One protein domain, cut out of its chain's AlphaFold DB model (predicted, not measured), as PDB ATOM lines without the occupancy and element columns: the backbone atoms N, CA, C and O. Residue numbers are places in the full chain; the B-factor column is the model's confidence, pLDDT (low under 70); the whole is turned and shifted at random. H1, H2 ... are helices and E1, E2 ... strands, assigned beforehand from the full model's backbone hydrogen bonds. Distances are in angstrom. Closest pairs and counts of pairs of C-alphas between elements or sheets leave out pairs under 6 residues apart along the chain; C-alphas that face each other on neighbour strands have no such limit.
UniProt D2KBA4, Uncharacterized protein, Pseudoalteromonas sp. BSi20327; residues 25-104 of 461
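AT A GLANCE: This is residues 25 to 104 of the 461 residues of an uncharacterized protein of Pseudoalteromonas sp. BSi20327 (UniProt D2KBA4). A strongly twisted sheet of five strands curls round one helix, H1, which covers one face and leaves the other bare. The paired ends of E1 and E5 reach one end of the long axis, and the hairpin of E4 and E5 reaches the other. The 80 printed residues run E1, E2, H1, E3, E4, E5; the sheet's order is E2, E1, E5, E4, E3, all antiparallel, and the class is mostly strand. The whole is elongated, 46 by 25 by 15 A, and only just compact, close to loose, with a radius of gyration of the C-alphas of 13.7 A.

IN THESE COORDINATES: Find C-alpha 85 at (-39.887, 16.956, -13.398); from there E5, residues 85 to 103, runs 38.5 A to C-alpha 103 at (-37.488, 18.112, 25.050), bending by 93 degrees at residue 98. E1, residues 27 to 37, spans 27.8 A and bends by 52 degrees at residue 32. E2 is residues 40 to 45, 13.1 A; E4 is residues 75 to 82, 21.9 A; E3 is residues 65 to 72, 20.4 A, bending by 56 degrees at residue 68. H1, residues 47 to 59, begins at C-alpha 47 (-43.176, 24.027, 11.268) and spans 17.9 A.

HOW THE PARTS SIT: Look first at E5, whose pairing is staggered: residues 85 to 94 pair with E4 (N 87 and O 80, 2.8 A) and 94 to 103 with E1 (N 34 and O 96, 2.8 A). E2 and E1 form a hairpin, with N 35 and O 42 2.8 A apart. E3, E4 and E5 make a meander, each strand the antiparallel neighbour of the one before; N 77 and O 70 are 2.8 A apart. H1 is on the sheet, two layers in all; its closest C-alphas to E1 are Cys 50 and Cys 35, 5.4 A, and to E3 Ala 51 and Pro 69, 6.1 A. In H1 every O i to N i+4 pair is within hydrogen-bond range. E2 and E3, the edge strands, are apart.

THE WHOLE: The C-alphas farthest apart, Pro 25 and Asn 83, are 46.3 A apart. The printed part has no cut, and the five links between named elements are tight. Mean pLDDT of the printed part is 72.9; 26 residues are under 70, among them 59 to 64 and 95 to 101.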
ATOM      1  N   PRO A  25     -27.544  18.445  27.952       76.44
ATOM      2  CA  PRO A  25     -28.355  19.509  27.386       76.44
ATOM      3  C   PRO A  25     -29.598  18.905  26.727       76.44
ATOM      4  O   PRO A  25     -29.514  17.916  25.997       76.44
ATOM      5  N   ALA A  26     -30.756  19.496  27.007       74.00
ATOM      6  CA  ALA A  26     -32.009  19.103  26.386       74.00
ATOM      7  C   ALA A  26     -32.033  19.488  24.904       74.00
ATOM      8  O   ALA A  26     -31.392  20.456  24.486       74.00
ATOM      9  N   LYS A  27     -32.804  18.747  24.107       79.50
ATOM     10  CA  LYS A  27     -32.984  19.054  22.691       79.50
ATOM     11  C   LYS A  27     -33.851  20.298  22.556       79.50
ATOM     12  O   LYS A  27     -34.969  20.327  23.060       79.50
ATOM     13  N   GLU A  28     -33.338  21.326  21.891       72.25
ATOM     14  CA  GLU A  28     -34.117  22.523  21.588       72.25
ATOM     15  C   GLU A  28     -34.967  22.282  20.338       72.25
ATOM     16  O   GLU A  28     -34.440  22.101  19.240       72.25
ATOM     17  N   GLU A  29     -36.286  22.291  20.499       67.31
ATOM     18  CA  GLU A  29     -37.233  22.213  19.394       67.31
ATOM     19  C   GLU A  29     -38.013  23.518  19.268       67.31
ATOM     20  O   GLU A  29     -38.505  24.088  20.241       67.31
ATOM     21  N   LEU A  30     -38.148  24.001  18.036       63.81
ATOM     22  CA  LEU A  30     -38.980  25.158  17.725       63.81
ATOM     23  C   LEU A  30     -40.444  24.711  17.679       63.81
ATOM     24  O   LEU A  30     -40.909  24.191  16.666       63.81
ATOM     25  N   VAL A  31     -41.172  24.905  18.779       63.97
ATOM     26  CA  VAL A  31     -42.557  24.403  18.923       63.97
ATOM     27  C   VAL A  31     -43.598  25.441  18.522       63.97
ATOM     28  O   VAL A  31     -44.739  25.100  18.229       63.97
ATOM     29  N   GLY A  32     -43.201  26.708  18.461       64.88
ATOM     30  CA  GLY A  32     -44.082  27.798  18.070       64.88
ATOM     31  C   GLY A  32     -43.302  28.897  17.376       64.88
ATOM     32  O   GLY A  32     -42.211  29.299  17.798       64.88
ATOM     33  N   GLY A  33     -43.852  29.361  16.267       71.69
ATOM     34  CA  GLY A  33     -43.263  30.416  15.477       71.69
ATOM     35  C   GLY A  33     -44.294  31.144  14.645       71.69
ATOM     36  O   GLY A  33     -45.433  30.707  14.452       71.69
ATOM     37  N   ARG A  34     -43.862  32.281  14.118       78.56
ATOM     38  CA  ARG A  34     -44.611  33.027  13.124       78.56
ATOM     39  C   ARG A  34     -44.267  32.480  11.749       78.56
ATOM     40  O   ARG A  34     -43.129  32.614  11.293       78.56
ATOM     41  N   CYS A  35     -45.268  31.916  11.091       80.81
ATOM     42  CA  CYS A  35     -45.242  31.643   9.667       80.81
ATOM     43  C   CYS A  35     -45.659  32.901   8.904       80.81
ATOM     44  O   CYS A  35     -46.681  33.514   9.223       80.81
ATOM     45  N   GLN A  36     -44.918  33.277   7.871       82.00
ATOM     46  CA  GLN A  36     -45.264  34.368   6.972       82.00
ATOM     47  C   GLN A  36     -45.186  33.900   5.526       82.00
ATOM     48  O   GLN A  36     -44.166  33.377   5.093       82.00
ATOM     49  N   TYR A  37     -46.234  34.175   4.752       82.19
ATOM     50  CA  TYR A  37     -46.227  33.964   3.308       82.19
ATOM     51  C   TYR A  37     -47.038  35.041   2.595       82.19
ATOM     52  O   TYR A  37     -48.214  35.247   2.891       82.19
ATOM     53  N   ASN A  38     -46.397  35.744   1.658       79.50
ATOM     54  CA  ASN A  38     -47.014  36.770   0.808       79.50
ATOM     55  C   ASN A  38     -47.892  37.790   1.577       79.50
ATOM     56  O   ASN A  38     -49.032  38.068   1.209       79.50
ATOM     57  N   GLY A  39     -47.381  38.291   2.708       77.19
ATOM     58  CA  GLY A  39     -48.074  39.262   3.567       77.19
ATOM     59  C   GLY A  39     -49.149  38.682   4.497       77.19
ATOM     60  O   GLY A  39     -49.728  39.433   5.279       77.19
ATOM     61  N   LYS A  40     -49.403  37.368   4.454       80.81
ATOM     62  CA  LYS A  40     -50.261  36.650   5.407       80.81
ATOM     63  C   LYS A  40     -49.428  36.016   6.510       80.81
ATOM     64  O   LYS A  40     -48.270  35.665   6.285       80.81
ATOM     65  N   TYR A  41     -50.043  35.852   7.678       81.19
ATOM     66  CA  TYR A  41     -49.378  35.357   8.877       81.19
ATOM     67  C   TYR A  41     -50.173  34.226   9.519       81.19
ATOM     68  O   TYR A  41     -51.397  34.313   9.607       81.19
ATOM     69  N   LEU A  42     -49.453  33.216  10.001       79.69
ATOM     70  CA  LEU A  42     -49.938  32.227  10.956       79.69
ATOM     71  C   LEU A  42     -49.095  32.389  12.227       79.69
ATOM     72  O   LEU A  42     -47.865  32.407  12.151       79.69
ATOM     73  N   TYR A  43     -49.753  32.604  13.363       78.06
ATOM     74  CA  TYR A  43     -49.106  32.766  14.668       78.06
ATOM     75  C   TYR A  43     -49.198  31.460  15.453       78.06
ATOM     76  O   TYR A  43     -50.117  30.680  15.212       78.06
ATOM     77  N   ASP A  44     -48.245  31.241  16.361       67.38
ATOM     78  CA  ASP A  44     -48.160  30.061  17.235       67.38
ATOM     79  C   ASP A  44     -48.259  28.720  16.489       67.38
ATOM     80  O   ASP A  44     -48.734  27.719  17.015       67.38
ATOM     81  N   SER A  45     -47.798  28.703  15.238       69.38
ATOM     82  CA  SER A  45     -47.751  27.499  14.412       69.38
ATOM     83  C   SER A  45     -46.429  26.774  14.604       69.38
ATOM     84  O   SER A  45     -45.380  27.421  14.668       69.38
ATOM     85  N   ASN A  46     -46.459  25.444  14.632       77.19
ATOM     86  CA  ASN A  46     -45.245  24.651  14.454       77.19
ATOM     87  C   ASN A  46     -44.827  24.655  12.964       77.19
ATOM     88  O   ASN A  46     -45.544  25.159  12.090       77.19
ATOM     89  N   PHE A  47     -43.656  24.093  12.652       77.06
ATOM     90  CA  PHE A  47     -43.176  24.027  11.268       77.06
ATOM     91  C   PHE A  47     -44.136  23.264  10.339       77.06
ATOM     92  O   PHE A  47     -44.321  23.678   9.198       77.06
ATOM     93  N   SER A  48     -44.772  22.191  10.816       79.31
ATOM     94  CA  SER A  48     -45.700  21.383  10.015       79.31
ATOM     95  C   SER A  48     -46.946  22.178   9.618       79.31
ATOM     96  O   SER A  48     -47.307  22.216   8.441       79.31
ATOM     97  N   ASP A  49     -47.536  22.902  10.566       81.88
ATOM     98  CA  ASP A  49     -48.695  23.765  10.343       81.88
ATOM     99  C   ASP A  49     -48.343  24.928   9.412       81.88
ATOM    100  O   ASP A  49     -49.107  25.277   8.509       81.88
ATOM    101  N   CYS A  50     -47.151  25.506   9.584       78.75
ATOM    102  CA  CYS A  50     -46.636  26.543   8.702       78.75
ATOM    103  C   CYS A  50     -46.397  26.019   7.276       78.75
ATOM    104  O   CYS A  50     -46.800  26.655   6.301       78.75
ATOM    105  N   ALA A  51     -45.806  24.833   7.136       80.75
ATOM    106  CA  ALA A  51     -45.604  24.186   5.848       80.75
ATOM    107  C   ALA A  51     -46.939  23.891   5.150       80.75
ATOM    108  O   ALA A  51     -47.096  24.230   3.978       80.75
ATOM    109  N   ALA A  52     -47.922  23.349   5.872       82.56
ATOM    110  CA  ALA A  52     -49.264  23.091   5.354       82.56
ATOM    111  C   ALA A  52     -49.977  24.387   4.929       82.56
ATOM    112  O   ALA A  52     -50.597  24.445   3.865       82.56
ATOM    113  N   PHE A  53     -49.841  25.456   5.718       82.94
ATOM    114  CA  PHE A  53     -50.367  26.781   5.396       82.94
ATOM    115  C   PHE A  53     -49.778  27.330   4.092       82.94
ATOM    116  O   PHE A  53     -50.527  27.755   3.210       82.94
ATOM    117  N   VAL A  54     -48.452  27.281   3.928       80.62
ATOM    118  CA  VAL A  54     -47.785  27.729   2.695       80.62
ATOM    119  C   VAL A  54     -48.172  26.842   1.506       80.62
ATOM    120  O   VAL A  54     -48.533  27.359   0.448       80.62
ATOM    121  N   GLN A  55     -48.201  25.520   1.686       80.06
ATOM    122  CA  GLN A  55     -48.597  24.557   0.654       80.06
ATOM    123  C   GLN A  55     -50.049  24.761   0.183       80.06
ATOM    124  O   GLN A  55     -50.339  24.650  -1.012       80.06
ATOM    125  N   GLY A  56     -50.967  25.129   1.082       79.31
ATOM    126  CA  GLY A  56     -52.351  25.473   0.735       79.31
ATOM    127  C   GLY A  56     -52.457  26.684  -0.202       79.31
ATOM    128  O   GLY A  56     -53.282  26.706  -1.119       79.31
ATOM    129  N   PHE A  57     -51.576  27.676  -0.046       77.69
ATOM    130  CA  PHE A  57     -51.514  28.818  -0.967       77.69
ATOM    131  C   PHE A  57     -50.795  28.510  -2.279       77.69
ATOM    132  O   PHE A  57     -51.085  29.144  -3.288       77.69
ATOM    133  N   LEU A  58     -49.870  27.555  -2.283       74.00
ATOM    134  CA  LEU A  58     -49.141  27.158  -3.487       74.00
ATOM    135  C   LEU A  58     -49.972  26.237  -4.391       74.00
ATOM    136  O   LEU A  58     -49.970  26.403  -5.612       74.00
ATOM    137  N   SER A  59     -50.739  25.317  -3.802       67.38
ATOM    138  CA  SER A  59     -51.599  24.369  -4.531       67.38
ATOM    139  C   SER A  59     -52.776  25.037  -5.254       67.38
ATOM    140  O   SER A  59     -53.284  24.506  -6.240       67.38
ATOM    141  N   THR A  60     -53.169  26.244  -4.839       63.12
ATOM    142  CA  THR A  60     -54.177  27.059  -5.539       63.12
ATOM    143  C   THR A  60     -53.633  27.755  -6.794       63.12
ATOM    144  O   THR A  60     -54.410  28.262  -7.605       63.12
ATOM    145  N   SER A  61     -52.316  27.722  -7.018       59.47
ATOM    146  CA  SER A  61     -51.633  28.319  -8.173       59.47
ATOM    147  C   SER A  61     -51.162  27.268  -9.190       59.47
ATOM    148  O   SER A  61     -49.997  26.888  -9.238       59.47
ATOM    149  N   GLY A  62     -52.067  26.850 -10.081       60.03
ATOM    150  CA  GLY A  62     -51.686  26.459 -11.447       60.03
ATOM    151  C   GLY A  62     -51.143  25.044 -11.691       60.03
ATOM    152  O   GLY A  62     -50.269  24.888 -12.544       60.03
ATOM    153  N   GLY A  63     -51.678  24.014 -11.024       65.00
ATOM    154  CA  GLY A  63     -51.460  22.606 -11.410       65.00
ATOM    155  C   GLY A  63     -50.057  22.054 -11.132       65.00
ATOM    156  O   GLY A  63     -49.671  21.046 -11.716       65.00
ATOM    157  N   VAL A  64     -49.296  22.725 -10.268       69.62
ATOM    158  CA  VAL A  64     -48.001  22.267  -9.755       69.62
ATOM    159  C   VAL A  64     -48.238  21.596  -8.405       69.62
ATOM    160  O   VAL A  64     -48.916  22.165  -7.547       69.62
ATOM    161  N   ILE A  65     -47.701  20.390  -8.222       73.06
ATOM    162  CA  ILE A  65     -47.763  19.682  -6.940       73.06
ATOM    163  C   ILE A  65     -46.546  20.110  -6.129       73.06
ATOM    164  O   ILE A  65     -45.425  20.031  -6.619       73.06
ATOM    165  N   TYR A  66     -46.776  20.574  -4.905       76.19
ATOM    166  CA  TYR A  66     -45.713  20.910  -3.964       76.19
ATOM    167  C   TYR A  66     -45.669  19.845  -2.871       76.19
ATOM    168  O   TYR A  66     -46.720  19.507  -2.323       76.19
ATOM    169  N   SER A  67     -44.490  19.323  -2.554       75.19
ATOM    170  CA  SER A  67     -44.273  18.266  -1.558       75.19
ATOM    171  C   SER A  67     -42.943  18.470  -0.818       75.19
ATOM    172  O   SER A  67     -42.197  19.400  -1.117       75.19
ATOM    173  N   ASN A  68     -42.680  17.639   0.196       80.19
ATOM    174  CA  ASN A  68     -41.435  17.621   0.977       80.19
ATOM    175  C   ASN A  68     -41.000  18.997   1.523       80.19
ATOM    176  O   ASN A  68     -39.935  19.501   1.156       80.19
ATOM    177  N   PRO A  69     -41.800  19.629   2.400       79.19
ATOM    178  CA  PRO A  69     -41.388  20.879   3.020       79.19
ATOM    179  C   PRO A  69     -40.104  20.683   3.831       79.19
ATOM    180  O   PRO A  69     -40.044  19.833   4.719       79.19
ATOM    181  N   THR A  70     -39.094  21.506   3.571       78.06
ATOM    182  CA  THR A  70     -37.845  21.540   4.344       78.06
ATOM    183  C   THR A  70     -37.573  22.947   4.856       78.06
ATOM    184  O   THR A  70     -37.859  23.938   4.184       78.06
ATOM    185  N   LEU A  71     -37.051  23.043   6.078       73.31
ATOM    186  CA  LEU A  71     -36.673  24.308   6.700       73.31
ATOM    187  C   LEU A  71     -35.155  24.461   6.631       73.31
ATOM    188  O   LEU A  71     -34.430  23.635   7.183       73.31
ATOM    189  N   VAL A  72     -34.671  25.527   5.994       73.94
ATOM    190  CA  VAL A  72     -33.250  25.906   6.051       73.94
ATOM    191  C   VAL A  72     -33.160  27.317   6.616       73.94
ATOM    192  O   VAL A  72     -33.580  28.296   5.993       73.94
ATOM    193  N   GLY A  73     -32.653  27.426   7.844       74.62
ATOM    194  CA  GLY A  73     -32.727  28.665   8.613       74.62
ATOM    195  C   GLY A  73     -34.183  29.065   8.864       74.62
ATOM    196  O   GLY A  73     -34.935  28.315   9.475       74.62
ATOM    197  N   ALA A  74     -34.578  30.244   8.380       70.94
ATOM    198  CA  ALA A  74     -35.953  30.738   8.475       70.94
ATOM    199  C   ALA A  74     -36.767  30.544   7.182       70.94
ATOM    200  O   ALA A  74     -37.912  30.979   7.130       70.94
ATOM    201  N   GLN A  75     -36.195  29.962   6.122       77.25
ATOM    202  CA  GLN A  75     -36.857  29.822   4.821       77.25
ATOM    203  C   GLN A  75     -37.410  28.412   4.626       77.25
ATOM    204  O   GLN A  75     -36.760  27.427   4.980       77.25
ATOM    205  N   ILE A  76     -38.599  28.330   4.032       77.88
ATOM    206  CA  ILE A  76     -39.277  27.068   3.733       77.88
ATOM    207  C   ILE A  76     -39.116  26.741   2.250       77.88
ATOM    208  O   ILE A  76     -39.444  27.545   1.374       77.88
ATOM    209  N   TYR A  77     -38.641  25.534   1.976       78.44
ATOM    210  CA  TYR A  77     -38.422  25.005   0.639       78.44
ATOM    211  C   TYR A  77     -39.427  23.899   0.372       78.44
ATOM    212  O   TYR A  77     -39.747  23.119   1.267       78.44
ATOM    213  N   PHE A  78     -39.902  23.831  -0.866       80.12
ATOM    214  CA  PHE A  78     -40.761  22.752  -1.331       80.12
ATOM    215  C   PHE A  78     -40.172  22.167  -2.604       80.12
ATOM    216  O   PHE A  78     -39.657  22.895  -3.463       80.12
ATOM    217  N   ASP A  79     -40.323  20.863  -2.758       80.38
ATOM    218  CA  ASP A  79     -40.173  20.229  -4.052       80.38
ATOM    219  C   ASP A  79     -41.418  20.540  -4.874       80.38
ATOM    220  O   ASP A  79     -42.544  20.341  -4.423       80.38
ATOM    221  N   SER A  80     -41.219  21.078  -6.072       77.38
ATOM    222  CA  SER A  80     -42.292  21.287  -7.036       77.38
ATOM    223  C   SER A  80     -42.192  20.236  -8.129       77.38
ATOM    224  O   SER A  80     -41.120  20.023  -8.696       77.38
ATOM    225  N   GLU A  81     -43.305  19.592  -8.446       75.50
ATOM    226  CA  GLU A  81     -43.405  18.682  -9.574       75.50
ATOM    227  C   GLU A  81     -44.312  19.287 -10.644       75.50
ATOM    228  O   GLU A  81     -45.479  19.619 -10.404       75.50
ATOM    229  N   LYS A  82     -43.765  19.421 -11.854       75.00
ATOM    230  CA  LYS A  82     -44.524  19.810 -13.041       75.00
ATOM    231  C   LYS A  82     -44.162  18.882 -14.189       75.00
ATOM    232  O   LYS A  82     -43.007  18.826 -14.600       75.00
ATOM    233  N   ASN A  83     -45.156  18.176 -14.727       73.81
ATOM    234  CA  ASN A  83     -44.979  17.208 -15.816       73.81
ATOM    235  C   ASN A  83     -43.915  16.125 -15.514       73.81
ATOM    236  O   ASN A  83     -43.138  15.776 -16.400       73.81
ATOM    237  N   GLY A  84     -43.844  15.625 -14.274       68.00
ATOM    238  CA  GLY A  84     -42.889  14.580 -13.877       68.00
ATOM    239  C   GLY A  84     -41.454  15.060 -13.632       68.00
ATOM    240  O   GLY A  84     -40.580  14.243 -13.355       68.00
ATOM    241  N   VAL A  85     -41.187  16.366 -13.738       71.56
ATOM    242  CA  VAL A  85     -39.887  16.956 -13.398       71.56
ATOM    243  C   VAL A  85     -39.973  17.574 -12.010       71.56
ATOM    244  O   VAL A  85     -40.749  18.509 -11.796       71.56
ATOM    245  N   ILE A  86     -39.158  17.059 -11.090       71.25
ATOM    246  CA  ILE A  86     -39.025  17.575  -9.727       71.25
ATOM    247  C   ILE A  86     -37.978  18.688  -9.734       71.25
ATOM    248  O   ILE A  86     -36.833  18.478 -10.129       71.25
ATOM    249  N   THR A  87     -38.376  19.883  -9.310       71.94
ATOM    250  CA  THR A  87     -37.482  21.025  -9.104       71.94
ATOM    251  C   THR A  87     -37.726  21.584  -7.711       71.94
ATOM    252  O   THR A  87     -38.857  21.952  -7.392       71.94
ATOM    253  N   THR A  88     -36.686  21.684  -6.886       66.12
ATOM    254  CA  THR A  88     -36.776  22.352  -5.583       66.12
ATOM    255  C   THR A  88     -36.930  23.858  -5.803       66.12
ATOM    256  O   THR A  88     -36.066  24.499  -6.405       66.12
ATOM    257  N   VAL A  89     -38.048  24.430  -5.353       65.94
ATOM    258  CA  VAL A  89     -38.360  25.854  -5.522       65.94
ATOM    259  C   VAL A  89     -38.239  26.558  -4.178       65.94
ATOM    260  O   VAL A  89     -38.856  26.169  -3.186       65.94
ATOM    261  N   VAL A  90     -37.457  27.638  -4.163       59.16
ATOM    262  CA  VAL A  90     -37.409  28.568  -3.032       59.16
ATOM    263  C   VAL A  90     -38.705  29.367  -3.041       59.16
ATOM    264  O   VAL A  90     -38.969  30.115  -3.983       59.16
ATOM    265  N   THR A  91     -39.527  29.214  -2.008       61.75
ATOM    266  CA  THR A  91     -40.704  30.071  -1.829       61.75
ATOM    267  C   THR A  91     -40.456  31.035  -0.680       61.75
ATOM    268  O   THR A  91     -39.786  30.702   0.289       61.75
ATOM    269  N   ASN A  92     -40.988  32.257  -0.786       62.72
ATOM    270  CA  ASN A  92     -40.826  33.338   0.204       62.72
ATOM    271  C   ASN A  92     -41.578  33.070   1.531       62.72
ATOM    272  O   ASN A  92     -42.052  34.006   2.177       62.72
ATOM    273  N   GLY A  93     -41.771  31.800   1.893       63.34
ATOM    274  CA  GLY A  93     -42.291  31.393   3.185       63.34
ATOM    275  C   GLY A  93     -41.204  31.578   4.233       63.34
ATOM    276  O   GLY A  93     -40.148  30.954   4.134       63.34
ATOM    277  N   PHE A  94     -41.460  32.437   5.215       70.50
ATOM    278  CA  PHE A  94     -40.577  32.628   6.357       70.50
ATOM    279  C   PHE A  94     -41.201  31.997   7.595       70.50
ATOM    280  O   PHE A  94     -42.307  32.366   7.985       70.50
ATOM    281  N   PHE A  95     -40.488  31.071   8.223       69.94
ATOM    282  CA  PHE A  95     -40.801  30.582   9.554       69.94
ATOM    283  C   PHE A  95     -39.793  31.169  10.535       69.94
ATOM    284  O   PHE A  95     -38.595  30.907  10.459       69.94
ATOM    285  N   THR A  96     -40.287  31.983  11.459       68.25
ATOM    286  CA  THR A  96     -39.485  32.522  12.560       68.25
ATOM    287  C   THR A  96     -39.962  31.884  13.849       68.25
ATOM    288  O   THR A  96     -41.053  32.197  14.320       68.25
ATOM    289  N   GLY A  97     -39.167  30.962  14.392       62.69
ATOM    290  CA  GLY A  97     -39.426  30.377  15.702       62.69
ATOM    291  C   GLY A  97     -39.382  31.459  16.779       62.69
ATOM    292  O   GLY A  97     -38.410  32.206  16.857       62.69
ATOM    293  N   SER A  98     -40.449  31.581  17.567       57.38
ATOM    294  CA  SER A  98     -40.560  32.542  18.675       57.38
ATOM    295  C   SER A  98     -40.520  31.865  20.040       57.38
ATOM    296  O   SER A  98     -40.258  32.527  21.038       57.38
ATOM    297  N   THR A  99     -40.767  30.556  20.086       57.00
ATOM    298  CA  THR A  99     -40.744  29.759  21.310       57.00
ATOM    299  C   THR A  99     -40.019  28.451  21.045       57.00
ATOM    300  O   THR A  99     -40.500  27.606  20.279       57.00
ATOM    301  N   SER A 100     -38.865  28.284  21.681       60.72
ATOM    302  CA  SER A 100     -38.237  26.984  21.825       60.72
ATOM    303  C   SER A 100     -38.832  26.251  23.022       60.72
ATOM    304  O   SER A 100     -39.092  26.845  24.069       60.72
ATOM    305  N   ALA A 101     -39.069  24.953  22.870       64.25
ATOM    306  CA  ALA A 101     -39.238  24.068  24.005       64.25
ATOM    307  C   ALA A 101     -38.092  23.076  24.017       64.25
ATOM    308  O   ALA A 101     -37.650  22.568  22.991       64.25
ATOM    309  N   TYR A 102     -37.635  22.803  25.224       74.38
ATOM    310  CA  TYR A 102     -36.601  21.825  25.476       74.38
ATOM    311  C   TYR A 102     -37.251  20.480  25.783       74.38
ATOM    312  O   TYR A 102     -38.013  20.388  26.758       74.38
ATOM    313  N   THR A 103     -36.965  19.478  24.955       75.38
ATOM    314  CA  THR A 103     -37.488  18.112  25.050       75.38
ATOM    315  C   THR A 103     -36.386  17.122  25.443       75.38
ATOM    316  O   THR A 103     -35.201  17.316  25.164       75.38
ATOM    317  N   CYS A 104     -36.791  16.064  26.148       75.44
ATOM    318  CA  CYS A 104     -35.960  14.917  26.514       75.44
ATOM    319  C   CYS A 104     -36.598  13.664  25.894       75.44
ATOM    320  O   CYS A 104     -37.833  13.598  25.865       75.44
TER     321      CYS A 104